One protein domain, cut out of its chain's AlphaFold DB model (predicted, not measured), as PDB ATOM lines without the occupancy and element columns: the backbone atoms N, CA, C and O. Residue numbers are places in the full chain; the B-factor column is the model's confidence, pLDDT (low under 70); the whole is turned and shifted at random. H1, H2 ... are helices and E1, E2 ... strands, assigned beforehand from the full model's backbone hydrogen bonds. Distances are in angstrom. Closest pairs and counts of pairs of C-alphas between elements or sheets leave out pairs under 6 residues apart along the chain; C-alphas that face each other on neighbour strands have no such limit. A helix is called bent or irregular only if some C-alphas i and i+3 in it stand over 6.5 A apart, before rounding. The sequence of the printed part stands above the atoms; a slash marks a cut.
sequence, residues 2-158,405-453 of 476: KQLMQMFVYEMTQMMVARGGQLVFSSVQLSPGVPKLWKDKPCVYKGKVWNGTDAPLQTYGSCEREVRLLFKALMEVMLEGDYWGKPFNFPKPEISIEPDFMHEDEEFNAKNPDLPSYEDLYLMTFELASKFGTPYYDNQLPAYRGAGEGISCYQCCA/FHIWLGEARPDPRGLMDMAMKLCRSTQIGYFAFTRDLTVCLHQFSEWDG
ATOM      1  N   LYS A   2      69.700  79.179  57.138       95.88
ATOM      2  CA  LYS A   2      70.935  79.601  57.833       95.88
ATOM      3  C   LYS A   2      70.747  80.023  59.295       95.88
ATOM      4  O   LYS A   2      71.435  79.500  60.155       95.88
ATOM      5  N   GLN A   3      69.762  80.875  59.594       97.19
ATOM      6  CA  GLN A   3      69.470  81.291  60.975       97.19
ATOM      7  C   GLN A   3      69.166  80.113  61.919       97.19
ATOM      8  O   GLN A   3      69.622  80.110  63.056       97.19
ATOM      9  N   LEU A   4      68.420  79.107  61.452       96.62
ATOM     10  CA  LEU A   4      68.110  77.914  62.249       96.62
ATOM     11  C   LEU A   4      69.358  77.056  62.458       96.62
ATOM     12  O   LEU A   4      69.559  76.525  63.543       96.62
ATOM     13  N   MET A   5      70.210  76.955  61.436       96.50
ATOM     14  CA  MET A   5      71.478  76.240  61.544       96.50
ATOM     15  C   MET A   5      72.442  76.945  62.505       96.50
ATOM     16  O   MET A   5      73.080  76.297  63.324       96.50
ATOM     17  N   GLN A   6      72.490  78.278  62.464       96.19
ATOM     18  CA  GLN A   6      73.246  79.077  63.422       96.19
ATOM     19  C   GLN A   6      72.752  78.825  64.847       96.19
ATOM     20  O   GLN A   6      73.564  78.536  65.719       96.19
ATOM     21  N   MET A   7      71.436  78.865  65.082       95.88
ATOM     22  CA  MET A   7      70.869  78.528  66.392       95.88
ATOM     23  C   MET A   7      71.294  77.128  66.840       95.88
ATOM     24  O   MET A   7      71.812  76.987  67.939       95.88
ATOM     25  N   PHE A   8      71.165  76.123  65.970       95.19
ATOM     26  CA  PHE A   8      71.571  74.750  66.269       95.19
ATOM     27  C   PHE A   8      73.048  74.646  66.685       95.19
ATOM     28  O   PHE A   8      73.345  74.093  67.741       95.19
ATOM     29  N   VAL A   9      73.975  75.208  65.901       94.81
ATOM     30  CA  VAL A   9      75.417  75.153  66.205       94.81
ATOM     31  C   VAL A   9      75.727  75.851  67.531       94.81
ATOM     32  O   VAL A   9      76.384  75.270  68.394       94.81
ATOM     33  N   TYR A  10      75.204  77.063  67.738       93.19
ATOM     34  CA  TYR A  10      75.442  77.810  68.973       93.19
ATOM     35  C   TYR A  10      74.852  77.100  70.195       93.19
ATOM     36  O   TYR A  10      75.545  76.961  71.201       93.19
ATOM     37  N   GLU A  11      73.624  76.589  70.112       91.81
ATOM     38  CA  GLU A  11      72.991  75.861  71.214       91.81
ATOM     39  C   GLU A  11      73.802  74.619  71.602       91.81
ATOM     40  O   GLU A  11      74.113  74.438  72.781       91.81
ATOM     41  N   MET A  12      74.254  73.818  70.630       89.69
ATOM     42  CA  MET A  12      75.112  72.653  70.893       89.69
ATOM     43  C   MET A  12      76.425  73.037  71.592       89.69
ATOM     44  O   MET A  12      76.913  72.302  72.453       89.69
ATOM     45  N   THR A  13      76.969  74.218  71.287       86.19
ATOM     46  CA  THR A  13      78.194  74.752  71.912       86.19
ATOM     47  C   THR A  13      77.958  75.479  73.236       86.19
ATOM     48  O   THR A  13      78.910  75.932  73.861       86.19
ATOM     49  N   GLN A  14      76.709  75.607  73.681       86.25
ATOM     50  CA  GLN A  14      76.343  76.265  74.940       86.25
ATOM     51  C   GLN A  14      75.721  75.294  75.949       86.25
ATOM     52  O   GLN A  14      75.575  75.626  77.128       86.25
ATOM     53  N   MET A  15      75.411  74.067  75.525       83.19
ATOM     54  CA  MET A  15      74.980  72.981  76.401       83.19
ATOM     55  C   MET A  15      76.145  72.472  77.266       83.19
ATOM     56  O   MET A  15      76.732  71.422  77.013       83.19
ATOM     57  N   MET A  16      76.456  73.196  78.343       76.06
ATOM     58  CA  MET A  16      77.427  72.794  79.373       76.06
ATOM     59  C   MET A  16      76.813  71.813  80.385       76.06
ATOM     60  O   MET A  16      76.839  72.027  81.596       76.06
ATOM     61  N   VAL A  17      76.190  70.745  79.883       74.31
ATOM     62  CA  VAL A  17      75.489  69.744  80.709       74.31
ATOM     63  C   VAL A  17      76.401  68.602  81.160       74.31
ATOM     64  O   VAL A  17      76.042  67.846  82.064       74.31
ATOM     65  N   ALA A  18      77.586  68.465  80.555       69.50
ATOM     66  CA  ALA A  18      78.555  67.454  80.949       69.50
ATOM     67  C   ALA A  18      79.267  67.847  82.254       69.50
ATOM     68  O   ALA A  18      79.513  69.020  82.559       69.50
ATOM     69  N   ARG A  19      79.608  66.834  83.056       64.44
ATOM     70  CA  ARG A  19      80.269  67.015  84.354       64.44
ATOM     71  C   ARG A  19      81.594  67.762  84.152       64.44
ATOM     72  O   ARG A  19      82.422  67.325  83.365       64.44
ATOM     73  N   GLY A  20      81.793  68.864  84.875       71.56
ATOM     74  CA  GLY A  20      82.971  69.727  84.711       71.56
ATOM     75  C   GLY A  20      82.771  70.918  83.765       71.56
ATOM     76  O   GLY A  20      83.744  71.603  83.477       71.56
ATOM     77  N   GLY A  21      81.540  71.185  83.307       77.38
ATOM     78  CA  GLY A  21      81.229  72.356  82.472       77.38
ATOM     79  C   GLY A  21      81.682  72.213  81.019       77.38
ATOM     80  O   GLY A  21      81.814  73.207  80.313       77.38
ATOM     81  N   GLN A  22      81.945  70.982  80.576       80.75
ATOM     82  CA  GLN A  22      82.312  70.695  79.196       80.75
ATOM     83  C   GLN A  22      81.083  70.726  78.284       80.75
ATOM     84  O   GLN A  22      79.958  70.438  78.705       80.75
ATOM     85  N   LEU A  23      81.328  71.059  77.019       84.06
ATOM     86  CA  LEU A  23      80.329  70.994  75.958       84.06
ATOM     87  C   LEU A  23      79.948  69.542  75.666       84.06
ATOM     88  O   LEU A  23      80.737  68.621  75.887       84.06
ATOM     89  N   VAL A  24      78.742  69.337  75.136       85.75
ATOM     90  CA  VAL A  24      78.331  68.022  74.642       85.75
ATOM     91  C   VAL A  24      79.198  67.651  73.443       85.75
ATOM     92  O   VAL A  24      79.123  68.283  72.387       85.75
ATOM     93  N   PHE A  25      79.985  66.584  73.592       86.88
ATOM     94  CA  PHE A  25      80.703  66.002  72.467       86.88
ATOM     95  C   PHE A  25      79.684  65.413  71.489       86.88
ATOM     96  O   PHE A  25      79.026  64.414  71.775       86.88
ATOM     97  N   SER A  26      79.524  66.082  70.355       88.50
ATOM     98  CA  SER A  26      78.526  65.764  69.342       88.50
ATOM     99  C   SER A  26      79.149  65.797  67.954       88.50
ATOM    100  O   SER A  26      80.110  66.530  67.712       88.50
ATOM    101  N   SER A  27      78.597  65.001  67.047       91.00
ATOM    102  CA  SER A  27      78.957  64.971  65.633       91.00
ATOM    103  C   SER A  27      77.698  64.983  64.774       91.00
ATOM    104  O   SER A  27      76.622  64.577  65.221       91.00
ATOM    105  N   VAL A  28      77.834  65.479  63.548       92.62
ATOM    106  CA  VAL A  28      76.791  65.438  62.519       92.62
ATOM    107  C   VAL A  28      77.401  64.900  61.237       92.62
ATOM    108  O   VAL A  28      78.375  65.457  60.740       92.62
ATOM    109  N   GLN A  29      76.835  63.815  60.713       91.94
ATOM    110  CA  GLN A  29      77.253  63.250  59.435       91.94
ATOM    111  C   GLN A  29      76.504  63.924  58.295       91.94
ATOM    112  O   GLN A  29      75.293  64.131  58.374       91.94
ATOM    113  N   LEU A  30      77.250  64.315  57.268       94.44
ATOM    114  CA  LEU A  30      76.772  65.149  56.179       94.44
ATOM    115  C   LEU A  30      77.155  64.509  54.853       94.44
ATOM    116  O   LEU A  30      78.338  64.315  54.572       94.44
ATOM    117  N   SER A  31      76.153  64.264  54.021       94.88
ATOM    118  CA  SER A  31      76.325  63.900  52.616       94.88
ATOM    119  C   SER A  31      75.892  65.098  51.759       94.88
ATOM    120  O   SER A  31      74.933  65.786  52.127       94.88
ATOM    121  N   PRO A  32      76.582  65.404  50.646       96.44
ATOM    122  CA  PRO A  32      76.278  66.578  49.822       96.44
ATOM    123  C   PRO A  32      74.947  66.462  49.058       96.44
ATOM    124  O   PRO A  32      74.468  67.457  48.531       96.44
ATOM    125  N   GLY A  33      74.327  65.281  49.029       96.56
ATOM    126  CA  GLY A  33      72.981  65.043  48.504       96.56
ATOM    127  C   GLY A  33      72.277  63.923  49.270       96.56
ATOM    128  O   GLY A  33      72.759  63.473  50.312       96.56
ATOM    129  N   VAL A  34      71.130  63.465  48.768       95.81
ATOM    130  CA  VAL A  34      70.375  62.350  49.359       95.81
ATOM    131  C   VAL A  34      71.020  61.015  48.962       95.81
ATOM    132  O   VAL A  34      70.998  60.669  47.778       95.81
ATOM    133  N   PRO A  35      71.542  60.218  49.919       92.94
ATOM    134  CA  PRO A  35      72.161  58.933  49.601       92.94
ATOM    135  C   PRO A  35      71.164  57.968  48.961       92.94
ATOM    136  O   PRO A  35      69.982  57.940  49.334       92.94
ATOM    137  N   LYS A  36      71.635  57.116  48.045       92.12
ATOM    138  CA  LYS A  36      70.799  56.154  47.310       92.12
ATOM    139  C   LYS A  36      69.960  55.275  48.235       92.12
ATOM    140  O   LYS A  36      68.793  55.023  47.939       92.12
ATOM    141  N   LEU A  37      70.525  54.862  49.370       91.38
ATOM    142  CA  LEU A  37      69.843  54.035  50.368       91.38
ATOM    143  C   LEU A  37      68.552  54.686  50.901       91.38
ATOM    144  O   LEU A  37      67.560  53.993  51.135       91.38
ATOM    145  N   TRP A  38      68.552  56.013  51.054       93.00
ATOM    146  CA  TRP A  38      67.427  56.784  51.586       93.00
ATOM    147  C   TRP A  38      66.515  57.360  50.503       93.00
ATOM    148  O   TRP A  38      65.358  57.658  50.794       93.00
ATOM    149  N   LYS A  39      66.998  57.490  49.262       94.38
ATOM    150  CA  LYS A  39      66.324  58.195  48.158       94.38
ATOM    151  C   LYS A  39      64.852  57.808  47.980       94.38
ATOM    152  O   LYS A  39      63.994  58.687  47.883       94.38
ATOM    153  N   ASP A  40      64.552  56.514  48.027       95.31
ATOM    154  CA  ASP A  40      63.198  55.987  47.813       95.31
ATOM    155  C   ASP A  40      62.427  55.719  49.118       95.31
ATOM    156  O   ASP A  40      61.302  55.215  49.090       95.31
ATOM    157  N   LYS A  41      63.010  56.034  50.281       95.62
ATOM    158  CA  LYS A  41      62.395  55.783  51.594       95.62
ATOM    159  C   LYS A  41      61.504  56.947  52.018       95.62
ATOM    160  O   LYS A  41      61.827  58.099  51.709       95.62
ATOM    161  N   PRO A  42      60.386  56.679  52.718       96.19
ATOM    162  CA  PRO A  42      59.475  57.727  53.155       96.19
ATOM    163  C   PRO A  42      60.143  58.647  54.180       96.19
ATOM    164  O   PRO A  42      60.860  58.201  55.075       96.19
ATOM    165  N   CYS A  43      59.866  59.944  54.080       94.94
ATOM    166  CA  CYS A  43      60.304  60.914  55.075       94.94
ATOM    167  C   CYS A  43      59.536  60.744  56.389       94.94
ATOM    168  O   CYS A  43      58.338  60.443  56.396       94.94
ATOM    169  N   VAL A  44      60.196  61.054  57.505       91.50
ATOM    170  CA  VAL A  44      59.525  61.254  58.793       91.50
ATOM    171  C   VAL A  44      59.364  62.748  59.034       91.50
ATOM    172  O   VAL A  44      60.341  63.482  59.163       91.50
ATOM    173  N   TYR A  45      58.121  63.220  59.119       89.56
ATOM    174  CA  TYR A  45      57.836  64.635  59.343       89.56
ATOM    175  C   TYR A  45      56.593  64.827  60.209       89.56
ATOM    176  O   TYR A  45      55.553  64.202  59.991       89.56
ATOM    177  N   LYS A  46      56.713  65.709  61.214       87.38
ATOM    178  CA  LYS A  46      55.667  66.010  62.214       87.38
ATOM    179  C   LYS A  46      55.089  64.756  62.890       87.38
ATOM    180  O   LYS A  46      53.880  64.654  63.092       87.38
ATOM    181  N   GLY A  47      55.958  63.803  63.232       85.69
ATOM    182  CA  GLY A  47      55.574  62.570  63.927       85.69
ATOM    183  C   GLY A  47      54.790  61.574  63.065       85.69
ATOM    184  O   GLY A  47      54.054  60.760  63.614       85.69
ATOM    185  N   LYS A  48      54.902  61.653  61.734       89.19
ATOM    186  CA  LYS A  48      54.299  60.702  60.791       89.19
ATOM    187  C   LYS A  48      55.322  60.237  59.762       89.19
ATOM    188  O   LYS A  48      56.155  61.037  59.334       89.19
ATOM    189  N   VAL A  49      55.195  58.986  59.332       92.62
ATOM    190  CA  VAL A  49      55.893  58.435  58.167       92.62
ATOM    191  C   VAL A  49      55.095  58.795  56.908       92.62
ATOM    192  O   VAL A  49      53.885  58.594  56.859       92.62
ATOM    193  N   TRP A  50      55.732  59.372  55.895       94.69
ATOM    194  CA  TRP A  50      55.077  59.830  54.660       94.69
ATOM    195  C   TRP A  50      55.102  58.741  53.584       94.69
ATOM    196  O   TRP A  50      55.743  58.881  52.549       94.69
ATOM    197  N   ASN A  51      54.428  57.622  53.859       93.44
ATOM    198  CA  ASN A  51      54.447  56.390  53.052       93.44
ATOM    199  C   ASN A  51      53.209  56.192  52.148       93.44
ATOM    200  O   ASN A  51      53.078  55.152  51.509       93.44
ATOM    201  N   GLY A  52      52.279  57.150  52.100       93.38
ATOM    202  CA  GLY A  52      51.031  57.059  51.333       93.38
ATOM    203  C   GLY A  52      49.833  56.488  52.101       93.38
ATOM    204  O   GLY A  52      48.700  56.726  51.687       93.38
ATOM    205  N   THR A  53      50.043  55.796  53.226       90.19
ATOM    206  CA  THR A  53      48.959  55.354  54.128       90.19
ATOM    207  C   THR A  53      48.811  56.307  55.311       90.19
ATOM    208  O   THR A  53      47.715  56.740  55.660       90.19
ATOM    209  N   ASP A  54      49.941  56.688  55.890       86.88
ATOM    210  CA  ASP A  54      50.056  57.451  57.125       86.88
ATOM    211  C   ASP A  54      49.996  58.974  56.936       86.88
ATOM    212  O   ASP A  54      49.556  59.723  57.822       86.88
ATOM    213  N   ALA A  55      50.485  59.410  55.785       91.38
ATOM    214  CA  ALA A  55      50.475  60.749  55.219       91.38
ATOM    215  C   ALA A  55      50.721  60.596  53.701       91.38
ATOM    216  O   ALA A  55      51.134  59.512  53.276       91.38
ATOM    217  N   PRO A  56      50.472  61.628  52.869       94.56
ATOM    218  CA  PRO A  56      50.793  61.568  51.442       94.56
ATOM    219  C   PRO A  56      52.232  61.097  51.209       94.56
ATOM    220  O   PRO A  56      53.118  61.441  51.987       94.56
ATOM    221  N   LEU A  57      52.462  60.291  50.170       95.38
ATOM    222  CA  LEU A  57      53.792  59.751  49.892       95.38
ATOM    223  C   LEU A  57      54.778  60.895  49.617       95.38
ATOM    224  O   LEU A  57      54.580  61.677  48.688       95.38
ATOM    225  N   GLN A  58      55.843  60.958  50.412       95.69
ATOM    226  CA  GLN A  58      56.979  61.847  50.199       95.69
ATOM    227  C   GLN A  58      58.253  61.120  50.622       95.69
ATOM    228  O   GLN A  58      58.364  60.664  51.760       95.69
ATOM    229  N   THR A  59      59.214  61.008  49.707       96.88
ATOM    230  CA  THR A  59      60.479  60.299  49.945       96.88
ATOM    231  C   THR A  59      61.626  61.265  50.206       96.88
ATOM    232  O   THR A  59      61.545  62.435  49.823       96.88
ATOM    233  N   TYR A  60      62.715  60.798  50.827       95.94
ATOM    234  CA  TYR A  60      63.890  61.655  51.038       95.94
ATOM    235  C   TYR A  60      64.479  62.171  49.724       95.94
ATOM    236  O   TYR A  60      64.956  63.297  49.694       95.94
ATOM    237  N   GLY A  61      64.371  61.420  48.622       96.31
ATOM    238  CA  GLY A  61      64.811  61.870  47.298       96.31
ATOM    239  C   GLY A  61      64.096  63.133  46.805       96.31
ATOM    240  O   GLY A  61      64.669  63.895  46.033       96.31
ATOM    241  N   SER A  62      62.878  63.409  47.285       95.38
ATOM    242  CA  SER A  62      62.178  64.669  46.985       95.38
ATOM    243  C   SER A  62      62.741  65.886  47.734       95.38
ATOM    244  O   SER A  62      62.408  67.014  47.382       95.38
ATOM    245  N   CYS A  63      63.600  65.662  48.733       95.94
ATOM    246  CA  CYS A  63      64.179  66.679  49.611       95.94
ATOM    247  C   CYS A  63      65.632  67.041  49.238       95.94
ATOM    248  O   CYS A  63      66.339  67.642  50.046       95.94
ATOM    249  N   GLU A  64      66.104  66.671  48.039       97.06
ATOM    250  CA  GLU A  64      67.475  66.943  47.561       97.06
ATOM    251  C   GLU A  64      67.847  68.430  47.690       97.06
ATOM    252  O   GLU A  64      68.923  68.787  48.173       97.06
ATOM    253  N   ARG A  65      66.905  69.315  47.343       97.12
ATOM    254  CA  ARG A  65      67.059  70.766  47.480       97.12
ATOM    255  C   ARG A  65      67.326  71.174  48.927       97.12
ATOM    256  O   ARG A  65      68.258  71.930  49.200       97.12
ATOM    257  N   GLU A  66      66.507  70.698  49.858       96.06
ATOM    258  CA  GLU A  66      66.635  70.998  51.278       96.06
ATOM    259  C   GLU A  66      67.941  70.449  51.856       96.06
ATOM    260  O   GLU A  66      68.579  71.152  52.639       96.06
ATOM    261  N   VAL A  67      68.366  69.247  51.452       96.38
ATOM    262  CA  VAL A  67      69.629  68.633  51.897       96.38
ATOM    263  C   VAL A  67      70.826  69.491  51.485       96.38
ATOM    264  O   VAL A  67      71.607  69.892  52.351       96.38
ATOM    265  N   ARG A  68      70.922  69.878  50.206       97.88
ATOM    266  CA  ARG A  68      72.009  70.740  49.706       97.88
ATOM    267  C   ARG A  68      72.042  72.103  50.397       97.88
ATOM    268  O   ARG A  68      73.105  72.594  50.782       97.88
ATOM    269  N   LEU A  69      70.875  72.717  50.607       97.94
ATOM    270  CA  LEU A  69      70.775  74.008  51.294       97.94
ATOM    271  C   LEU A  69      71.121  73.918  52.787       97.94
ATOM    272  O   LEU A  69      71.707  74.859  53.326       97.94
ATOM    273  N   LEU A  70      70.778  72.815  53.462       97.31
ATOM    274  CA  LEU A  70      71.162  72.575  54.856       97.31
ATOM    275  C   LEU A  70      72.667  72.339  54.993       97.31
ATOM    276  O   LEU A  70      73.274  72.926  55.890       97.31
ATOM    277  N   PHE A  71      73.269  71.562  54.088       98.00
ATOM    278  CA  PHE A  71      74.717  71.360  54.039       98.00
ATOM    279  C   PHE A  71      75.439  72.703  53.888       98.00
ATOM    280  O   PHE A  71      76.269  73.067  54.725       98.00
ATOM    281  N   LYS A  72      75.058  73.489  52.871       98.19
ATOM    282  CA  LYS A  72      75.602  74.833  52.630       98.19
ATOM    283  C   LYS A  72      75.441  75.737  53.850       98.19
ATOM    284  O   LYS A  72      76.397  76.384  54.263       98.19
ATOM    285  N   ALA A  73      74.254  75.763  54.459       98.19
ATOM    286  CA  ALA A  73      73.988  76.580  55.641       98.19
ATOM    287  C   ALA A  73      74.887  76.215  56.833       98.19
ATOM    288  O   ALA A  73      75.327  77.112  57.549       98.19
ATOM    289  N   LEU A  74      75.159  74.925  57.050       97.56
ATOM    290  CA  LEU A  74      76.057  74.476  58.113       97.56
ATOM    291  C   LEU A  74      77.501  74.875  57.821       97.56
ATOM    292  O   LEU A  74      78.152  75.435  58.699       97.56
ATOM    293  N   MET A  75      77.979  74.662  56.593       97.94
ATOM    294  CA  MET A  75      79.331  75.066  56.199       97.94
ATOM    295  C   MET A  75      79.530  76.579  56.292       97.94
ATOM    296  O   MET A  75      80.551  77.015  56.810       97.94
ATOM    297  N   GLU A  76      78.549  77.391  55.890       97.81
ATOM    298  CA  GLU A  76      78.617  78.848  56.049       97.81
ATOM    299  C   GLU A  76      78.743  79.275  57.518       97.81
ATOM    300  O   GLU A  76      79.582  80.113  57.836       97.81
ATOM    301  N   VAL A  77      77.938  78.700  58.421       97.50
ATOM    302  CA  VAL A  77      78.017  79.000  59.863       97.50
ATOM    303  C   VAL A  77      79.369  78.569  60.433       97.50
ATOM    304  O   VAL A  77      79.996  79.321  61.176       97.50
ATOM    305  N   MET A  78      79.842  77.377  60.063       96.31
ATOM    306  CA  MET A  78      81.139  76.861  60.506       96.31
ATOM    307  C   MET A  78      82.301  77.720  59.989       96.31
ATOM    308  O   MET A  78      83.245  77.975  60.733       96.31
ATOM    309  N   LEU A  79      82.218  78.207  58.747       96.19
ATOM    310  CA  LEU A  79      83.206  79.095  58.132       96.19
ATOM    311  C   LEU A  79      83.207  80.485  58.762       96.19
ATOM    312  O   LEU A  79      84.279  81.076  58.890       96.19
ATOM    313  N   GLU A  80      82.054  81.026  59.153       95.44
ATOM    314  CA  GLU A  80      81.972  82.298  59.886       95.44
ATOM    315  C   GLU A  80      82.708  82.212  61.232       95.44
ATOM    316  O   GLU A  80      83.459  83.130  61.574       95.44
ATOM    317  N   GLY A  81      82.585  81.073  61.918       92.50
ATOM    318  CA  GLY A  81      83.124  80.859  63.257       92.50
ATOM    319  C   GLY A  81      82.213  81.415  64.355       92.50
ATOM    320  O   GLY A  81      81.102  81.891  64.103       92.50
ATOM    321  N   ASP A  82      82.672  81.318  65.600       90.81
ATOM    322  CA  ASP A  82      81.966  81.866  66.756       90.81
ATOM    323  C   ASP A  82      81.943  83.407  66.739       90.81
ATOM    324  O   ASP A  82      82.459  84.060  65.832       90.81
ATOM    325  N   TYR A  83      81.358  84.021  67.770       87.88
ATOM    326  CA  TYR A  83      81.293  85.482  67.897       87.88
ATOM    327  C   TYR A  83      82.672  86.175  67.808       87.88
ATOM    328  O   TYR A  83      82.761  87.325  67.381       87.88
ATOM    329  N   TRP A  84      83.747  85.481  68.190       85.44
ATOM    330  CA  TRP A  84      85.130  85.957  68.133       85.44
ATOM    331  C   TRP A  84      85.863  85.531  66.847       85.44
ATOM    332  O   TRP A  84      87.042  85.845  66.685       85.44
ATOM    333  N   GLY A  85      85.188  84.823  65.938       85.81
ATOM    334  CA  GLY A  85      85.756  84.259  64.714       85.81
ATOM    335  C   GLY A  85      86.575  82.982  64.930       85.81
ATOM    336  O   GLY A  85      87.351  82.608  64.048       85.81
ATOM    337  N   LYS A  86      86.446  82.324  66.090       87.06
ATOM    338  CA  LYS A  86      87.108  81.046  66.401       87.06
ATOM    339  C   LYS A  86      86.347  79.870  65.787       87.06
ATOM    340  O   LYS A  86      85.143  79.979  65.560       87.06
ATOM    341  N   PRO A  87      87.011  78.729  65.549       90.19
ATOM    342  CA  PRO A  87      86.316  77.538  65.085       90.19
ATOM    343  C   PRO A  87      85.313  77.021  66.117       90.19
ATOM    344  O   PRO A  87      85.538  77.097  67.328       90.19
ATOM    345  N   PHE A  88      84.240  76.410  65.623       91.19
ATOM    346  CA  PHE A  88      83.396  75.551  66.441       91.19
ATOM    347  C   PHE A  88      84.021  74.161  66.545       91.19
ATOM    348  O   PHE A  88      84.333  73.532  65.536       91.19
ATOM    349  N   ASN A  89      84.159  73.661  67.771       86.75
ATOM    350  CA  ASN A  89      84.612  72.287  68.004       86.75
ATOM    351  C   ASN A  89      83.464  71.275  67.857       86.75
ATOM    352  O   ASN A  89      83.704  70.128  67.487       86.75
ATOM    353  N   PHE A  90      82.225  71.700  68.146       90.12
ATOM    354  CA  PHE A  90      81.025  70.864  68.121       90.12
ATOM    355  C   PHE A  90      79.814  71.601  67.513       90.12
ATOM    356  O   PHE A  90      79.758  72.825  67.605       90.12
ATOM    357  N   PRO A  91      78.832  70.877  66.944       91.88
ATOM    358  CA  PRO A  91      78.947  69.470  66.573       91.88
ATOM    359  C   PRO A  91      80.009  69.305  65.481       91.88
ATOM    360  O   PRO A  91      80.082  70.101  64.547       91.88
ATOM    361  N   LYS A  92      80.855  68.285  65.620       91.56
ATOM    362  CA  LYS A  92      81.921  67.995  64.661       91.56
ATOM    363  C   LYS A  92      81.279  67.582  63.327       91.56
ATOM    364  O   LYS A  92      80.511  66.614  63.335       91.56
ATOM    365  N   PRO A  93      81.545  68.275  62.208       93.81
ATOM    366  CA  PRO A  93      81.038  67.848  60.915       93.81
ATOM    367  C   PRO A  93      81.828  66.624  60.439       93.81
ATOM    368  O   PRO A  93      83.059  66.654  60.416       93.81
ATOM    369  N   GLU A  94      81.111  65.567  60.072       94.06
ATOM    370  CA  GLU A  94      81.642  64.336  59.482       94.06
ATOM    371  C   GLU A  94      81.198  64.296  58.018       94.06
ATOM    372  O   GLU A  94      80.035  64.022  57.719       94.06
ATOM    373  N   ILE A  95      82.098  64.636  57.101       96.44
ATOM    374  CA  ILE A  95      81.785  64.734  55.676       96.44
ATOM    375  C   ILE A  95      81.913  63.362  55.040       96.44
ATOM    376  O   ILE A  95      82.995  62.780  55.003       96.44
ATOM    377  N   SER A  96      80.804  62.871  54.514       94.88
ATOM    378  CA  SER A  96      80.741  61.594  53.827       94.88
ATOM    379  C   SER A  96      81.253  61.738  52.394       94.88
ATOM    380  O   SER A  96      80.714  62.527  51.620       94.88
ATOM    381  N   ILE A  97      82.292  60.982  52.039       95.81
ATOM    382  CA  ILE A  97      82.805  60.843  50.671       95.81
ATOM    383  C   ILE A  97      82.325  59.487  50.150       95.81
ATOM    384  O   ILE A  97      82.965  58.454  50.358       95.81
ATOM    385  N   GLU A  98      81.166  59.498  49.495       93.25
ATOM    386  CA  GLU A  98      80.478  58.296  49.010       93.25
ATOM    387  C   GLU A  98      80.557  58.167  47.485       93.25
ATOM    388  O   GLU A  98      80.594  59.188  46.789       93.25
ATOM    389  N   PRO A  99      80.501  56.934  46.938       93.56
ATOM    390  CA  PRO A  99      80.446  56.713  45.494       93.56
ATOM    391  C   PRO A  99      79.312  57.482  44.801       93.56
ATOM    392  O   PRO A  99      79.515  58.000  43.704       93.56
ATOM    393  N   ASP A 100      78.159  57.609  45.468       92.62
ATOM    394  CA  ASP A 100      76.957  58.294  44.970       92.62
ATOM    395  C   ASP A 100      77.208  59.760  44.585       92.62
ATOM    396  O   ASP A 100      76.538  60.286  43.700       92.62
ATOM    397  N   PHE A 101      78.190  60.411  45.217       95.44
ATOM    398  CA  PHE A 101      78.469  61.841  45.052       95.44
ATOM    399  C   PHE A 101      79.828  62.110  44.398       95.44
ATOM    400  O   PHE A 101      80.328  63.231  44.445       95.44
ATOM    401  N   MET A 102      80.459  61.088  43.807       95.06
ATOM    402  CA  MET A 102      81.689  61.263  43.017       95.06
ATOM    403  C   MET A 102      81.420  61.791  41.606       95.06
ATOM    404  O   MET A 102      82.361  62.144  40.891       95.06
ATOM    405  N   HIS A 103      80.149  61.821  41.211       94.25
ATOM    406  CA  HIS A 103      79.667  62.311  39.931       94.25
ATOM    407  C   HIS A 103      78.469  63.230  40.160       94.25
ATOM    408  O   HIS A 103      77.626  62.957  41.013       94.25
ATOM    409  N   GLU A 104      78.400  64.314  39.394       96.19
ATOM    410  CA  GLU A 104      77.295  65.265  39.464       96.19
ATOM    411  C   GLU A 104      75.999  64.686  38.891       96.19
ATOM    412  O   GLU A 104      76.001  63.939  37.910       96.19
ATOM    413  N   ASP A 105      74.870  65.094  39.471       95.56
ATOM    414  CA  ASP A 105      73.555  64.921  38.851       95.56
ATOM    415  C   ASP A 105      73.301  66.101  37.902       95.56
ATOM    416  O   ASP A 105      72.686  67.106  38.264       95.56
ATOM    417  N   GLU A 106      73.838  65.997  36.684       96.50
ATOM    418  CA  GLU A 106      73.783  67.055  35.664       96.50
ATOM    419  C   GLU A 106      72.346  67.489  35.335       96.50
ATOM    420  O   GLU A 106      72.071  68.674  35.131       96.50
ATOM    421  N   GLU A 107      71.399  66.544  35.311       96.50
ATOM    422  CA  GLU A 107      69.996  66.846  35.028       96.50
ATOM    423  C   GLU A 107      69.361  67.642  36.174       96.50
ATOM    424  O   GLU A 107      68.663  68.636  35.932       96.50
ATOM    425  N   PHE A 108      69.604  67.228  37.419       96.56
ATOM    426  CA  PHE A 108      69.130  67.954  38.591       96.56
ATOM    427  C   PHE A 108      69.760  69.348  38.678       96.56
ATOM    428  O   PHE A 108      69.037  70.325  38.898       96.56
ATOM    429  N   ASN A 109      71.072  69.455  38.453       97.38
ATOM    430  CA  ASN A 109      71.818  70.712  38.490       97.38
ATOM    431  C   ASN A 109      71.304  71.696  37.425       97.38
ATOM    432  O   ASN A 109      71.017  72.850  37.739       97.38
ATOM    433  N   ALA A 110      71.078  71.237  36.188       97.38
ATOM    434  CA  ALA A 110      70.536  72.075  35.116       97.38
ATOM    435  C   ALA A 110      69.127  72.618  35.425       97.38
ATOM    436  O   ALA A 110      68.783  73.734  35.027       97.38
ATOM    437  N   LYS A 111      68.301  71.842  36.143       97.69
ATOM    438  CA  LYS A 111      66.956  72.255  36.584       97.69
ATOM    439  C   LYS A 111      66.972  73.159  37.821       97.69
ATOM    440  O   LYS A 111      65.991  73.864  38.047       97.69
ATOM    441  N   ASN A 112      68.054  73.151  38.599       97.56
ATOM    442  CA  ASN A 112      68.195  73.896  39.851       97.56
ATOM    443  C   ASN A 112      69.511  74.700  39.884       97.56
ATOM    444  O   ASN A 112      70.344  74.473  40.763       97.56
ATOM    445  N   PRO A 113      69.717  75.656  38.958       96.25
ATOM    446  CA  PRO A 113      70.979  76.393  38.836       96.25
ATOM    447  C   PRO A 113      71.288  77.307  40.035       96.25
ATOM    448  O   PRO A 113      72.366  77.885  40.114       96.25
ATOM    449  N   ASP A 114      70.330  77.492  40.945       96.00
ATOM    450  CA  ASP A 114      70.500  78.246  42.184       96.00
ATOM    451  C   ASP A 114      71.094  77.412  43.334       96.00
ATOM    452  O   ASP A 114      71.425  77.967  44.386       96.00
ATOM    453  N   LEU A 115      71.208  76.093  43.157       97.44
ATOM    454  CA  LEU A 115      71.765  75.180  44.147       97.44
ATOM    455  C   LEU A 115      73.245  74.898  43.876       97.44
ATOM    456  O   LEU A 115      73.643  74.806  42.718       97.44
ATOM    457  N   PRO A 116      74.056  74.718  44.934       97.62
ATOM    458  CA  PRO A 116      75.431  74.263  44.771       97.62
ATOM    459  C   PRO A 116      75.464  72.833  44.209       97.62
ATOM    460  O   PRO A 116      74.595  72.006  44.527       97.62
ATOM    461  N   SER A 117      76.476  72.547  43.394       98.06
ATOM    462  CA  SER A 117      76.816  71.185  42.969       98.06
ATOM    463  C   SER A 117      77.383  70.365  44.140       98.06
ATOM    464  O   SER A 117      77.643  70.906  45.222       98.06
ATOM    465  N   TYR A 118      77.585  69.057  43.961       98.19
ATOM    466  CA  TYR A 118      78.287  68.271  44.982       98.19
ATOM    467  C   TYR A 118      79.740  68.734  45.128       98.19
ATOM    468  O   TYR A 118      80.238  68.834  46.248       98.19
ATOM    469  N   GLU A 119      80.398  69.075  44.019       97.56
ATOM    470  CA  GLU A 119      81.740  69.654  44.004       97.56
ATOM    471  C   GLU A 119      81.805  70.967  44.795       97.56
ATOM    472  O   GLU A 119      82.690  71.119  45.636       97.56
ATOM    473  N   ASP A 120      80.847  71.880  44.600       98.19
ATOM    474  CA  ASP A 120      80.775  73.146  45.339       98.19
ATOM    475  C   ASP A 120      80.647  72.896  46.847       98.19
ATOM    476  O   ASP A 120      81.338  73.519  47.656       98.19
ATOM    477  N   LEU A 121      79.776  71.958  47.238       98.50
ATOM    478  CA  LEU A 121      79.573  71.597  48.639       98.50
ATOM    479  C   LEU A 121      80.828  70.971  49.248       98.50
ATOM    480  O   LEU A 121      81.214  71.360  50.351       98.50
ATOM    481  N   TYR A 122      81.497  70.054  48.542       98.44
ATOM    482  CA  TYR A 122      82.775  69.508  48.993       98.44
ATOM    483  C   TYR A 122      83.835  70.596  49.114       98.44
ATOM    484  O   TYR A 122      84.522  70.645  50.136       98.44
ATOM    485  N   LEU A 123      83.947  71.500  48.140       98.56
ATOM    486  CA  LEU A 123      84.920  72.587  48.171       98.56
ATOM    487  C   LEU A 123      84.747  73.459  49.421       98.56
ATOM    488  O   LEU A 123      85.737  73.736  50.097       98.56
ATOM    489  N   MET A 124      83.509  73.786  49.812       98.56
ATOM    490  CA  MET A 124      83.235  74.499  51.070       98.56
ATOM    491  C   MET A 124      83.782  73.764  52.307       98.56
ATOM    492  O   MET A 124      84.231  74.397  53.263       98.56
ATOM    493  N   THR A 125      83.774  72.427  52.311       98.06
ATOM    494  CA  THR A 125      84.366  71.652  53.416       98.06
ATOM    495  C   THR A 125      85.887  71.786  53.457       98.06
ATOM    496  O   THR A 125      86.461  71.895  54.536       98.06
ATOM    497  N   PHE A 126      86.556  71.830  52.301       97.88
ATOM    498  CA  PHE A 126      88.007  72.013  52.230       97.88
ATOM    499  C   PHE A 126      88.422  73.466  52.490       97.88
ATOM    500  O   PHE A 126      89.502  73.706  53.031       97.88
ATOM    501  N   GLU A 127      87.554  74.439  52.197       97.69
ATOM    502  CA  GLU A 127      87.704  75.819  52.669       97.69
ATOM    503  C   GLU A 127      87.688  75.870  54.199       97.69
ATOM    504  O   GLU A 127      88.539  76.522  54.811       97.69
ATOM    505  N   LEU A 128      86.763  75.133  54.825       96.19
ATOM    506  CA  LEU A 128      86.700  75.009  56.276       96.19
ATOM    507  C   LEU A 128      87.966  74.327  56.821       96.19
ATOM    508  O   LEU A 128      88.563  74.840  57.771       96.19
ATOM    509  N   ALA A 129      88.438  73.255  56.172       95.75
ATOM    510  CA  ALA A 129      89.650  72.532  56.570       95.75
ATOM    511  C   ALA A 129      90.898  73.415  56.493       95.75
ATOM    512  O   ALA A 129      91.673  73.471  57.448       95.75
ATOM    513  N   SER A 130      91.051  74.169  55.402       94.12
ATOM    514  CA  SER A 130      92.121  75.158  55.243       94.12
ATOM    515  C   SER A 130      92.054  76.241  56.325       94.12
ATOM    516  O   SER A 130      93.071  76.618  56.920       94.12
ATOM    517  N   LYS A 131      90.844  76.729  56.638       91.38
ATOM    518  CA  LYS A 131      90.654  77.810  57.607       91.38
ATOM    519  C   LYS A 131      90.836  77.368  59.057       91.38
ATOM    520  O   LYS A 131      91.352  78.167  59.836       91.38
ATOM    521  N   PHE A 132      90.430  76.157  59.429       91.38
ATOM    522  CA  PHE A 132      90.276  75.778  60.836       91.38
ATOM    523  C   PHE A 132      90.761  74.367  61.209       91.38
ATOM    524  O   PHE A 132      90.742  74.041  62.391       91.38
ATOM    525  N   GLY A 133      91.207  73.527  60.267       90.94
ATOM    526  CA  GLY A 133      91.586  72.135  60.570       90.94
ATOM    527  C   GLY A 133      90.393  71.229  60.920       90.94
ATOM    528  O   GLY A 133      90.518  70.242  61.634       90.94
ATOM    529  N   THR A 134      89.205  71.597  60.454       89.94
ATOM    530  CA  THR A 134      87.941  70.847  60.542       89.94
ATOM    531  C   THR A 134      87.261  71.027  59.185       89.94
ATOM    532  O   THR A 134      87.458  72.084  58.600       89.94
ATOM    533  N   PRO A 135      86.507  70.084  58.612       94.69
ATOM    534  CA  PRO A 135      85.870  68.934  59.230       94.69
ATOM    535  C   PRO A 135      86.714  67.662  59.167       94.69
ATOM    536  O   PRO A 135      87.885  67.669  58.784       94.69
ATOM    537  N   TYR A 136      86.092  66.571  59.597       95.25
ATOM    538  CA  TYR A 136      86.602  65.218  59.455       95.25
ATOM    539  C   TYR A 136      85.883  64.568  58.273       95.25
ATOM    540  O   TYR A 136      84.754  64.938  57.946       95.25
ATOM    541  N   TYR A 137      86.541  63.620  57.617       96.62
ATOM    542  CA  TYR A 137      86.073  63.025  56.370       96.62
ATOM    543  C   TYR A 137      85.952  61.510  56.519       96.62
ATOM    544  O   TYR A 137      86.940  60.849  56.838       96.62
ATOM    545  N   ASP A 138      84.760  60.975  56.265       95.12
ATOM    546  CA  ASP A 138      84.447  59.546  56.180       95.12
ATOM    547  C   ASP A 138      84.550  59.099  54.723       95.12
ATOM    548  O   ASP A 138      83.674  59.367  53.899       95.12
ATOM    549  N   ASN A 139      85.668  58.461  54.390       95.44
ATOM    550  CA  ASN A 139      85.919  57.932  53.062       95.44
ATOM    551  C   ASN A 139      85.268  56.557  52.913       95.44
ATOM    552  O   ASN A 139      85.810  55.541  53.354       95.44
ATOM    553  N   GLN A 140      84.132  56.526  52.221       93.44
ATOM    554  CA  GLN A 140      83.389  55.302  51.949       93.44
ATOM    555  C   GLN A 140      83.757  54.654  50.603       93.44
ATOM    556  O   GLN A 140      83.212  53.613  50.256       93.44
ATOM    557  N   LEU A 141      84.697  55.221  49.836       94.88
ATOM    558  CA  LEU A 141      85.116  54.661  48.543       94.88
ATOM    559  C   LEU A 141      85.823  53.290  48.620       94.88
ATOM    560  O   LEU A 141      85.641  52.491  47.697       94.88
ATOM    561  N   PRO A 142      86.650  52.980  49.641       93.94
ATOM    562  CA  PRO A 142      87.327  51.693  49.714       93.94
ATOM    563  C   PRO A 142      86.340  50.526  49.821       93.94
ATOM    564  O   PRO A 142      85.403  50.565  50.611       93.94
ATOM    565  N   ALA A 143      86.585  49.440  49.083       90.19
ATOM    566  CA  ALA A 143      85.636  48.328  48.969       90.19
ATOM    567  C   ALA A 143      85.251  47.680  50.313       90.19
ATOM    568  O   ALA A 143      84.105  47.277  50.488       90.19
ATOM    569  N   TYR A 144      86.171  47.624  51.288       88.94
ATOM    570  CA  TYR A 144      85.879  47.059  52.615       88.94
ATOM    571  C   TYR A 144      84.816  47.853  53.397       88.94
ATOM    572  O   TYR A 144      84.280  47.345  54.377       88.94
ATOM    573  N   ARG A 145      84.501  49.088  52.976       88.44
ATOM    574  CA  ARG A 145      83.480  49.946  53.593       88.44
ATOM    575  C   ARG A 145      82.052  49.524  53.255       88.44
ATOM    576  O   ARG A 145      81.150  49.881  54.003       88.44
ATOM    577  N   GLY A 146      81.836  48.803  52.150       83.25
ATOM    578  CA  GLY A 146      80.498  48.357  51.736       83.25
ATOM    579  C   GLY A 146      79.509  49.504  51.478       83.25
ATOM    580  O   GLY A 146      78.335  49.402  51.834       83.25
ATOM    581  N   ALA A 147      79.981  50.626  50.922       83.12
ATOM    582  CA  ALA A 147      79.151  51.809  50.692       83.12
ATOM    583  C   ALA A 147      77.884  51.483  49.884       83.12
ATOM    584  O   ALA A 147      77.941  50.811  48.855       83.12
ATOM    585  N   GLY A 148      76.740  51.996  50.345       75.06
ATOM    586  CA  GLY A 148      75.438  51.800  49.701       75.06
ATOM    587  C   GLY A 148      74.716  50.491  50.046       75.06
ATOM    588  O   GLY A 148      73.547  50.353  49.690       75.06
ATOM    589  N   GLU A 149      75.355  49.560  50.762       77.44
ATOM    590  CA  GLU A 149      74.757  48.273  51.176       77.44
ATOM    591  C   GLU A 149      74.283  48.263  52.643       77.44
ATOM    592  O   GLU A 149      73.650  47.311  53.107       77.44
ATOM    593  N   GLY A 150      74.546  49.346  53.375       82.31
ATOM    594  CA  GLY A 150      74.196  49.476  54.782       82.31
ATOM    595  C   GLY A 150      74.264  50.907  55.294       82.31
ATOM    596  O   GLY A 150      74.531  51.852  54.552       82.31
ATOM    597  N   ILE A 151      74.028  51.055  56.595       82.75
ATOM    598  CA  ILE A 151      74.233  52.309  57.316       82.75
ATOM    599  C   ILE A 151      75.558  52.195  58.055       82.75
ATOM    600  O   ILE A 151      75.751  51.268  58.842       82.75
ATOM    601  N   SER A 152      76.447  53.159  57.843       82.94
ATOM    602  CA  SER A 152      77.660  53.312  58.636       82.94
ATOM    603  C   SER A 152      77.758  54.732  59.171       82.94
ATOM    604  O   SER A 152      77.312  55.684  58.528       82.94
ATOM    605  N   CYS A 153      78.295  54.872  60.377       80.62
ATOM    606  CA  CYS A 153      78.616  56.172  60.930       80.62
ATOM    607  C   CYS A 153      79.875  56.109  61.781       80.62
ATOM    608  O   CYS A 153      80.169  55.111  62.451       80.62
ATOM    609  N   TYR A 154      80.596  57.224  61.780       80.12
ATOM    610  CA  TYR A 154      81.587  57.502  62.800       80.12
ATOM    611  C   TYR A 154      80.922  58.214  63.976       80.12
ATOM    612  O   TYR A 154      80.228  59.220  63.821       80.12
ATOM    613  N   GLN A 155      81.137  57.687  65.175       73.62
ATOM    614  CA  GLN A 155      80.710  58.315  66.417       73.62
ATOM    615  C   GLN A 155      81.910  58.593  67.320       73.62
ATOM    616  O   GLN A 155      82.936  57.900  67.293       73.62
ATOM    617  N   CYS A 156      81.749  59.595  68.190       71.69
ATOM    618  CA  CYS A 156      82.807  60.082  69.073       71.69
ATOM    619  C   CYS A 156      84.035  60.548  68.257       71.69
ATOM    620  O   CYS A 156      83.894  61.203  67.223       71.69
ATOM    621  N   CYS A 157      85.257  60.275  68.718       66.12
ATOM    622  CA  CYS A 157      86.465  60.733  68.038       66.12
ATOM    623  C   CYS A 157      86.703  60.017  66.698       66.12
ATOM    624  O   CYS A 157      87.109  60.692  65.758       66.12
ATOM    625  N   ALA A 158      86.512  58.688  66.633       72.25
ATOM    626  CA  ALA A 158      86.840  57.859  65.460       72.25
ATOM    627  C   ALA A 158      86.300  56.408  65.532       72.25
ATOM    628  O   ALA A 158      86.875  55.528  64.894       72.25
ATOM    629  N   PHE A 405      93.249  58.864  60.135       96.19
ATOM    630  CA  PHE A 405      94.511  59.354  59.597       96.19
ATOM    631  C   PHE A 405      94.610  60.875  59.786       96.19
ATOM    632  O   PHE A 405      93.677  61.603  59.447       96.19
ATOM    633  N   HIS A 406      95.721  61.370  60.338       94.25
ATOM    634  CA  HIS A 406      95.939  62.812  60.518       94.25
ATOM    635  C   HIS A 406      96.853  63.366  59.428       94.25
ATOM    636  O   HIS A 406      97.974  62.891  59.242       94.25
ATOM    637  N   ILE A 407      96.391  64.419  58.757       95.06
ATOM    638  CA  ILE A 407      97.159  65.172  57.767       95.06
ATOM    639  C   ILE A 407      97.583  66.491  58.403       95.06
ATOM    640  O   ILE A 407      96.785  67.420  58.491       95.06
ATOM    641  N   TRP A 408      98.828  66.577  58.862       91.25
ATOM    642  CA  TRP A 408      99.368  67.799  59.460       91.25
ATOM    643  C   TRP A 408      99.705  68.825  58.377       91.25
ATOM    644  O   TRP A 408     100.497  68.553  57.474       91.25
ATOM    645  N   LEU A 409      99.083  69.998  58.459       88.38
ATOM    646  CA  LEU A 409      99.275  71.096  57.521       88.38
ATOM    647  C   LEU A 409     100.441  71.975  57.978       88.38
ATOM    648  O   LEU A 409     100.402  72.541  59.066       88.38
ATOM    649  N   GLY A 410     101.464  72.110  57.131       81.62
ATOM    650  CA  GLY A 410     102.579  73.032  57.383       81.62
ATOM    651  C   GLY A 410     102.265  74.488  57.027       81.62
ATOM    652  O   GLY A 410     102.862  75.410  57.576       81.62
ATOM    653  N   GLU A 411     101.325  74.713  56.108       80.44
ATOM    654  CA  GLU A 411     100.878  76.047  55.712       80.44
ATOM    655  C   GLU A 411      99.725  76.520  56.599       80.44
ATOM    656  O   GLU A 411      98.822  75.750  56.923       80.44
ATOM    657  N   ALA A 412      99.706  77.812  56.939       75.56
ATOM    658  CA  ALA A 412      98.628  78.378  57.749       75.56
ATOM    659  C   ALA A 412      97.272  78.342  57.021       75.56
ATOM    660  O   ALA A 412      96.254  78.071  57.643       75.56
ATOM    661  N   ARG A 413      97.242  78.625  55.711       82.50
ATOM    662  CA  ARG A 413      96.025  78.595  54.879       82.50
ATOM    663  C   ARG A 413      96.340  78.032  53.490       82.50
ATOM    664  O   ARG A 413      96.547  78.825  52.570       82.50
ATOM    665  N   PRO A 414      96.419  76.701  53.344       88.38
ATOM    666  CA  PRO A 414      96.626  76.071  52.043       88.38
ATOM    667  C   PRO A 414      95.451  76.337  51.095       88.38
ATOM    668  O   PRO A 414      94.328  76.599  51.535       88.38
ATOM    669  N   ASP A 415      95.693  76.248  49.789       94.56
ATOM    670  CA  ASP A 415      94.639  76.397  48.785       94.56
ATOM    671  C   ASP A 415      93.559  75.298  48.940       94.56
ATOM    672  O   ASP A 415      93.888  74.108  48.877       94.56
ATOM    673  N   PRO A 416      92.272  75.658  49.129       97.12
ATOM    674  CA  PRO A 416      91.197  74.686  49.321       97.12
ATOM    675  C   PRO A 416      91.034  73.688  48.169       97.12
ATOM    676  O   PRO A 416      90.744  72.520  48.421       97.12
ATOM    677  N   ARG A 417      91.253  74.113  46.914       97.06
ATOM    678  CA  ARG A 417      91.148  73.218  45.748       97.06
ATOM    679  C   ARG A 417      92.288  72.204  45.738       97.06
ATOM    680  O   ARG A 417      92.040  71.015  45.584       97.06
ATOM    681  N   GLY A 418      93.516  72.644  46.011       96.44
ATOM    682  CA  GLY A 418      94.660  71.746  46.177       96.44
ATOM    683  C   GLY A 418      94.462  70.719  47.299       96.44
ATOM    684  O   GLY A 418      94.793  69.543  47.122       96.44
ATOM    685  N   LEU A 419      93.877  71.127  48.436       95.88
ATOM    686  CA  LEU A 419      93.510  70.194  49.510       95.88
ATOM    687  C   LEU A 419      92.466  69.174  49.052       95.88
ATOM    688  O   LEU A 419      92.620  67.983  49.336       95.88
ATOM    689  N   MET A 420      91.430  69.634  48.347       97.50
ATOM    690  CA  MET A 420      90.379  68.779  47.802       97.50
ATOM    691  C   MET A 420      90.952  67.738  46.839       97.50
ATOM    692  O   MET A 420      90.707  66.547  47.020       97.50
ATOM    693  N   ASP A 421      91.775  68.150  45.874       97.44
ATOM    694  CA  ASP A 421      92.393  67.247  44.898       97.44
ATOM    695  C   ASP A 421      93.268  66.187  45.577       97.44
ATOM    696  O   ASP A 421      93.199  64.992  45.261       97.44
ATOM    697  N   MET A 422      94.076  66.606  46.556       96.38
ATOM    698  CA  MET A 422      94.917  65.699  47.332       96.38
ATOM    699  C   MET A 422      94.073  64.700  48.137       96.38
ATOM    700  O   MET A 422      94.363  63.502  48.119       96.38
ATOM    701  N   ALA A 423      93.027  65.168  48.821       97.31
ATOM    702  CA  ALA A 423      92.135  64.321  49.606       97.31
ATOM    703  C   ALA A 423      91.357  63.337  48.731       97.31
ATOM    704  O   ALA A 423      91.302  62.151  49.047       97.31
ATOM    705  N   MET A 424      90.815  63.784  47.597       97.12
ATOM    706  CA  MET A 424      90.105  62.915  46.658       97.12
ATOM    707  C   MET A 424      91.035  61.850  46.070       97.12
ATOM    708  O   MET A 424      90.640  60.691  45.928       97.12
ATOM    709  N   LYS A 425      92.300  62.198  45.793       96.94
ATOM    710  CA  LYS A 425      93.319  61.218  45.404       96.94
ATOM    711  C   LYS A 425      93.583  60.210  46.524       96.94
ATOM    712  O   LYS A 425      93.536  59.013  46.254       96.94
ATOM    713  N   LEU A 426      93.797  60.676  47.759       97.12
ATOM    714  CA  LEU A 426      93.985  59.825  48.942       97.12
ATOM    715  C   LEU A 426      92.822  58.836  49.105       97.12
ATOM    716  O   LEU A 426      93.055  57.646  49.320       97.12
ATOM    717  N   CYS A 427      91.588  59.317  48.939       97.00
ATOM    718  CA  CYS A 427      90.381  58.516  49.084       97.00
ATOM    719  C   CYS A 427      90.291  57.386  48.051       97.00
ATOM    720  O   CYS A 427      89.852  56.286  48.376       97.00
ATOM    721  N   ARG A 428      90.730  57.651  46.812       96.19
ATOM    722  CA  ARG A 428      90.694  56.697  45.691       96.19
ATOM    723  C   ARG A 428      91.882  55.736  45.669       96.19
ATOM    724  O   ARG A 428      91.758  54.640  45.131       96.19
ATOM    725  N   SER A 429      93.041  56.146  46.188       95.88
ATOM    726  CA  SER A 429      94.289  55.381  46.070       95.88
ATOM    727  C   SER A 429      94.692  54.626  47.336       95.88
ATOM    728  O   SER A 429      95.711  53.939  47.323       95.88
ATOM    729  N   THR A 430      93.955  54.766  48.440       97.12
ATOM    730  CA  THR A 430      94.297  54.142  49.726       97.12
ATOM    731  C   THR A 430      93.091  53.459  50.370       97.12
ATOM    732  O   THR A 430      91.970  53.550  49.882       97.12
ATOM    733  N   GLN A 431      93.332  52.761  51.481       96.62
ATOM    734  CA  GLN A 431      92.291  52.130  52.301       96.62
ATOM    735  C   GLN A 431      91.893  53.007  53.502       96.62
ATOM    736  O   GLN A 431      91.157  52.558  54.378       96.62
ATOM    737  N   ILE A 432      92.386  54.249  53.573       96.88
ATOM    738  CA  ILE A 432      92.062  55.177  54.661       96.88
ATOM    739  C   ILE A 432      90.562  55.454  54.614       96.88
ATOM    740  O   ILE A 432      90.086  56.069  53.668       96.88
ATOM    741  N   GLY A 433      89.832  54.982  55.622       94.38
ATOM    742  CA  GLY A 433      88.381  55.151  55.733       94.38
ATOM    743  C   GLY A 433      87.966  56.428  56.456       94.38
ATOM    744  O   GLY A 433      86.812  56.821  56.381       94.38
ATOM    745  N   TYR A 434      88.887  57.088  57.159       95.56
ATOM    746  CA  TYR A 434      88.565  58.262  57.963       95.56
ATOM    747  C   TYR A 434      89.793  59.134  58.203       95.56
ATOM    748  O   TYR A 434      90.848  58.619  58.587       95.56
ATOM    749  N   PHE A 435      89.690  60.442  57.972       96.31
ATOM    750  CA  PHE A 435      90.827  61.354  58.107       96.31
ATOM    751  C   PHE A 435      90.429  62.779  58.492       96.31
ATOM    752  O   PHE A 435      89.281  63.191  58.344       96.31
ATOM    753  N   ALA A 436      91.407  63.539  58.983       95.06
ATOM    754  CA  ALA A 436      91.251  64.953  59.303       95.06
ATOM    755  C   ALA A 436      92.512  65.746  58.950       95.06
ATOM    756  O   ALA A 436      93.638  65.251  59.080       95.06
ATOM    757  N   PHE A 437      92.319  67.005  58.566       94.38
ATOM    758  CA  PHE A 437      93.405  67.971  58.442       94.38
ATOM    759  C   PHE A 437      93.694  68.581  59.802       94.38
ATOM    760  O   PHE A 437      92.800  69.096  60.452       94.38
ATOM    761  N   THR A 438      94.941  68.517  60.243       89.19
ATOM    762  CA  THR A 438      95.355  69.039  61.543       89.19
ATOM    763  C   THR A 438      96.216  70.271  61.330       89.19
ATOM    764  O   THR A 438      97.166  70.239  60.549       89.19
ATOM    765  N   ARG A 439      95.861  71.361  62.005       86.62
ATOM    766  CA  ARG A 439      96.523  72.657  61.893       86.62
ATOM    767  C   ARG A 439      96.838  73.203  63.279       86.62
ATOM    768  O   ARG A 439      96.040  73.052  64.202       86.62
ATOM    769  N   ASP A 440      97.951  73.918  63.373       84.12
ATOM    770  CA  ASP A 440      98.289  74.697  64.556       84.12
ATOM    771  C   ASP A 440      97.563  76.049  64.542       84.12
ATOM    772  O   ASP A 440      97.628  76.814  63.574       84.12
ATOM    773  N   LEU A 441      96.865  76.350  65.638       80.69
ATOM    774  CA  LEU A 441      96.166  77.617  65.852       80.69
ATOM    775  C   LEU A 441      96.814  78.347  67.029       80.69
ATOM    776  O   LEU A 441      96.811  77.859  68.158       80.69
ATOM    777  N   THR A 442      97.341  79.546  66.781       82.69
ATOM    778  CA  THR A 442      97.841  80.429  67.844       82.69
ATOM    779  C   THR A 442      96.814  81.519  68.105       82.69
ATOM    780  O   THR A 442      96.463  82.263  67.195       82.69
ATOM    781  N   VAL A 443      96.337  81.644  69.345       81.12
ATOM    782  CA  VAL A 443      95.301  82.620  69.717       81.12
ATOM    783  C   VAL A 443      95.856  83.630  70.714       81.12
ATOM    784  O   VAL A 443      96.425  83.266  71.743       81.12
ATOM    785  N   CYS A 444      95.656  84.917  70.437       80.69
ATOM    786  CA  CYS A 444      96.012  85.983  71.364       80.69
ATOM    787  C   CYS A 444      95.021  86.023  72.535       80.69
ATOM    788  O   CYS A 444      93.827  86.228  72.334       80.69
ATOM    789  N   LEU A 445      95.506  85.914  73.776       82.00
ATOM    790  CA  LEU A 445      94.649  85.976  74.971       82.00
ATOM    791  C   LEU A 445      94.070  87.373  75.258       82.00
ATOM    792  O   LEU A 445      93.170  87.492  76.079       82.00
ATOM    793  N   HIS A 446      94.573  88.421  74.600       80.06
ATOM    794  CA  HIS A 446      94.066  89.789  74.760       80.06
ATOM    795  C   HIS A 446      93.018  90.152  73.706       80.06
ATOM    796  O   HIS A 446      92.019  90.791  74.017       80.06
ATOM    797  N   GLN A 447      93.266  89.775  72.449       74.38
ATOM    798  CA  GLN A 447      92.388  90.097  71.318       74.38
ATOM    799  C   GLN A 447      91.378  88.982  71.029       74.38
ATOM    800  O   GLN A 447      90.428  89.200  70.288       74.38
ATOM    801  N   PHE A 448      91.595  87.791  71.595       75.00
ATOM    802  CA  PHE A 448      90.831  86.565  71.348       75.00
ATOM    803  C   PHE A 448      90.736  86.162  69.874       75.00
ATOM    804  O   PHE A 448      89.928  85.307  69.527       75.00
ATOM    805  N   SER A 449      91.604  86.725  69.037       73.38
ATOM    806  CA  SER A 449      91.735  86.421  67.624       73.38
ATOM    807  C   SER A 449      92.920  85.497  67.376       73.38
ATOM    808  O   SER A 449      93.904  85.477  68.126       73.38
ATOM    809  N   GLU A 450      92.826  84.750  66.285       75.75
ATOM    810  CA  GLU A 450      93.951  84.014  65.736       75.75
ATOM    811  C   GLU A 450      95.090  84.960  65.316       75.75
ATOM    812  O   GLU A 450      94.857  86.040  64.771       75.75
ATOM    813  N   TRP A 451      96.326  84.540  65.575       73.81
ATOM    814  CA  TRP A 451      97.528  85.204  65.102       73.81
ATOM    815  C   TRP A 451      97.746  84.915  63.613       73.81
ATOM    816  O   TRP A 451      97.883  83.767  63.200       73.81
ATOM    817  N   ASP A 452      97.812  85.966  62.801       67.06
ATOM    818  CA  ASP A 452      97.898  85.889  61.337       67.06
ATOM    819  C   ASP A 452      99.343  85.819  60.803       67.06
ATOM    820  O   ASP A 452      99.593  86.067  59.622       67.06
ATOM    821  N   GLY A 453     100.317  85.533  61.674       62.41
ATOM    822  CA  GLY A 453     101.735  85.507  61.318       62.41
ATOM    823  C   GLY A 453     102.381  86.890  61.181       62.41
ATOM    824  O   GLY A 453     103.608  86.999  61.108       62.41
TER     825      GLY A 453
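What this domain is: This is residues 2 to 158 and 405 to 453 of the 476 residues of the protein "Anaerobic ribonucleoside triphosphate reductase" of Euryarchaeota archaeon ADurb.Bin294 (UniProt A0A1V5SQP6). A twisted sheet of five strands has three helices, H3, H5 and H6, packed over one face, while a lone strand, E4, passes over the other face near E1, E2 and E3. H1 packs on residues 70 to 77 of H3 and is not on the sheet, and the loop of residues 40 to 59 and the tail of residues 439 to 453 lie towards opposite ends of the longest axis. The 206 printed residues hold, in order, H1 E1 H2 H3 E2 H4 H5 E3 E4 E5 H6 E6; under half of them are in named elements, and the class is mixed. The sheet is mixed, in the order E1 E2 E3 E6 E5. The whole is compact, with a radius of gyration of the C-alphas of 18.2 A and spans of 60 by 41 by 34 A.

Where its parts are: Find C-alpha 2 at (70.935, 79.601, 57.833), where H1, residues 2 to 12, begins. Next come E1, residues 27 to 30, H2, 36 to 39, and H3, 60 to 80, which measures 28.8 A; H3 is irregular, with C-alphas 62 and 65 7.8 A apart, and has a kink of 39 degrees near residue 67. Read on through E2, 92 to 97, H4, 106 to 111, H5, 118 to 132 and 21.2 A long, E3, 136 to 139, and E4, 150 to 155. After the cut come E5, 405 to 408, H6, 416 to 429 and 19.8 A long, and E6, 434 to 438, ending at C-alpha 438 (95.355, 69.039, 61.543).

How they stand to each other: E1 and E2 are parallel, with N 30 and O 94 at 2.8 A; E2 and E3 are parallel, with N 97 and O 138 at 2.8 A. E3 and E6 are antiparallel, with N 137 and O 435 at 2.9 A; E6 and E5 are parallel, with N 438 and O 407 at 2.8 A. Three strand-helix-strand units, parallel neighbour strands with helices between, have right-handed crossovers: E1, H2 H3, E2; E2, H4 H5, E3; E5, H6, E6. H3, H5 and H6 on one face of the sheet make two layers. H5's height over the sheet is 10.0 A, and H6's is 8.5 A. H3 is the hub: it touches H5 at a shallow tilt of 23 degrees, closest at C-alphas 79 and 128, 5.7 A; with residues 70 to 77 alone it touches H1, closest at C-alphas 73 and 2, 4.8 A; with residues 60 to 62 alone it touches H2, closest at C-alphas 61 and 39, 4.1 A. H6, with residues 416 to 420 alone, touches H5, closest at C-alphas 416 and 127, 5.0 A. E4 pairs with no named strand; its closest C-alpha to E1 is that of Gln 155, 6.9 A from Ser 27. H4 touches no helix. Every O i to N i+4 pair is within hydrogen-bond range in H1, H4, H5 and H6, and 14 of 17 are in H3; H2 is too short for such a pair.

The domain as a whole: The C-alphas of Thr 53 and Gly 453, the two farthest apart, are 61.2 A apart. Residues 159 to 404 are not printed, and C-alphas 158 and 405 stand 9.8 A apart across the cut. The links H1 to E1, H2 to H3 and H3 to E2 are long. The model's mean pLDDT over the printed part is 91.0; residues 18 to 19, 157 and 452 to 453 are under 70.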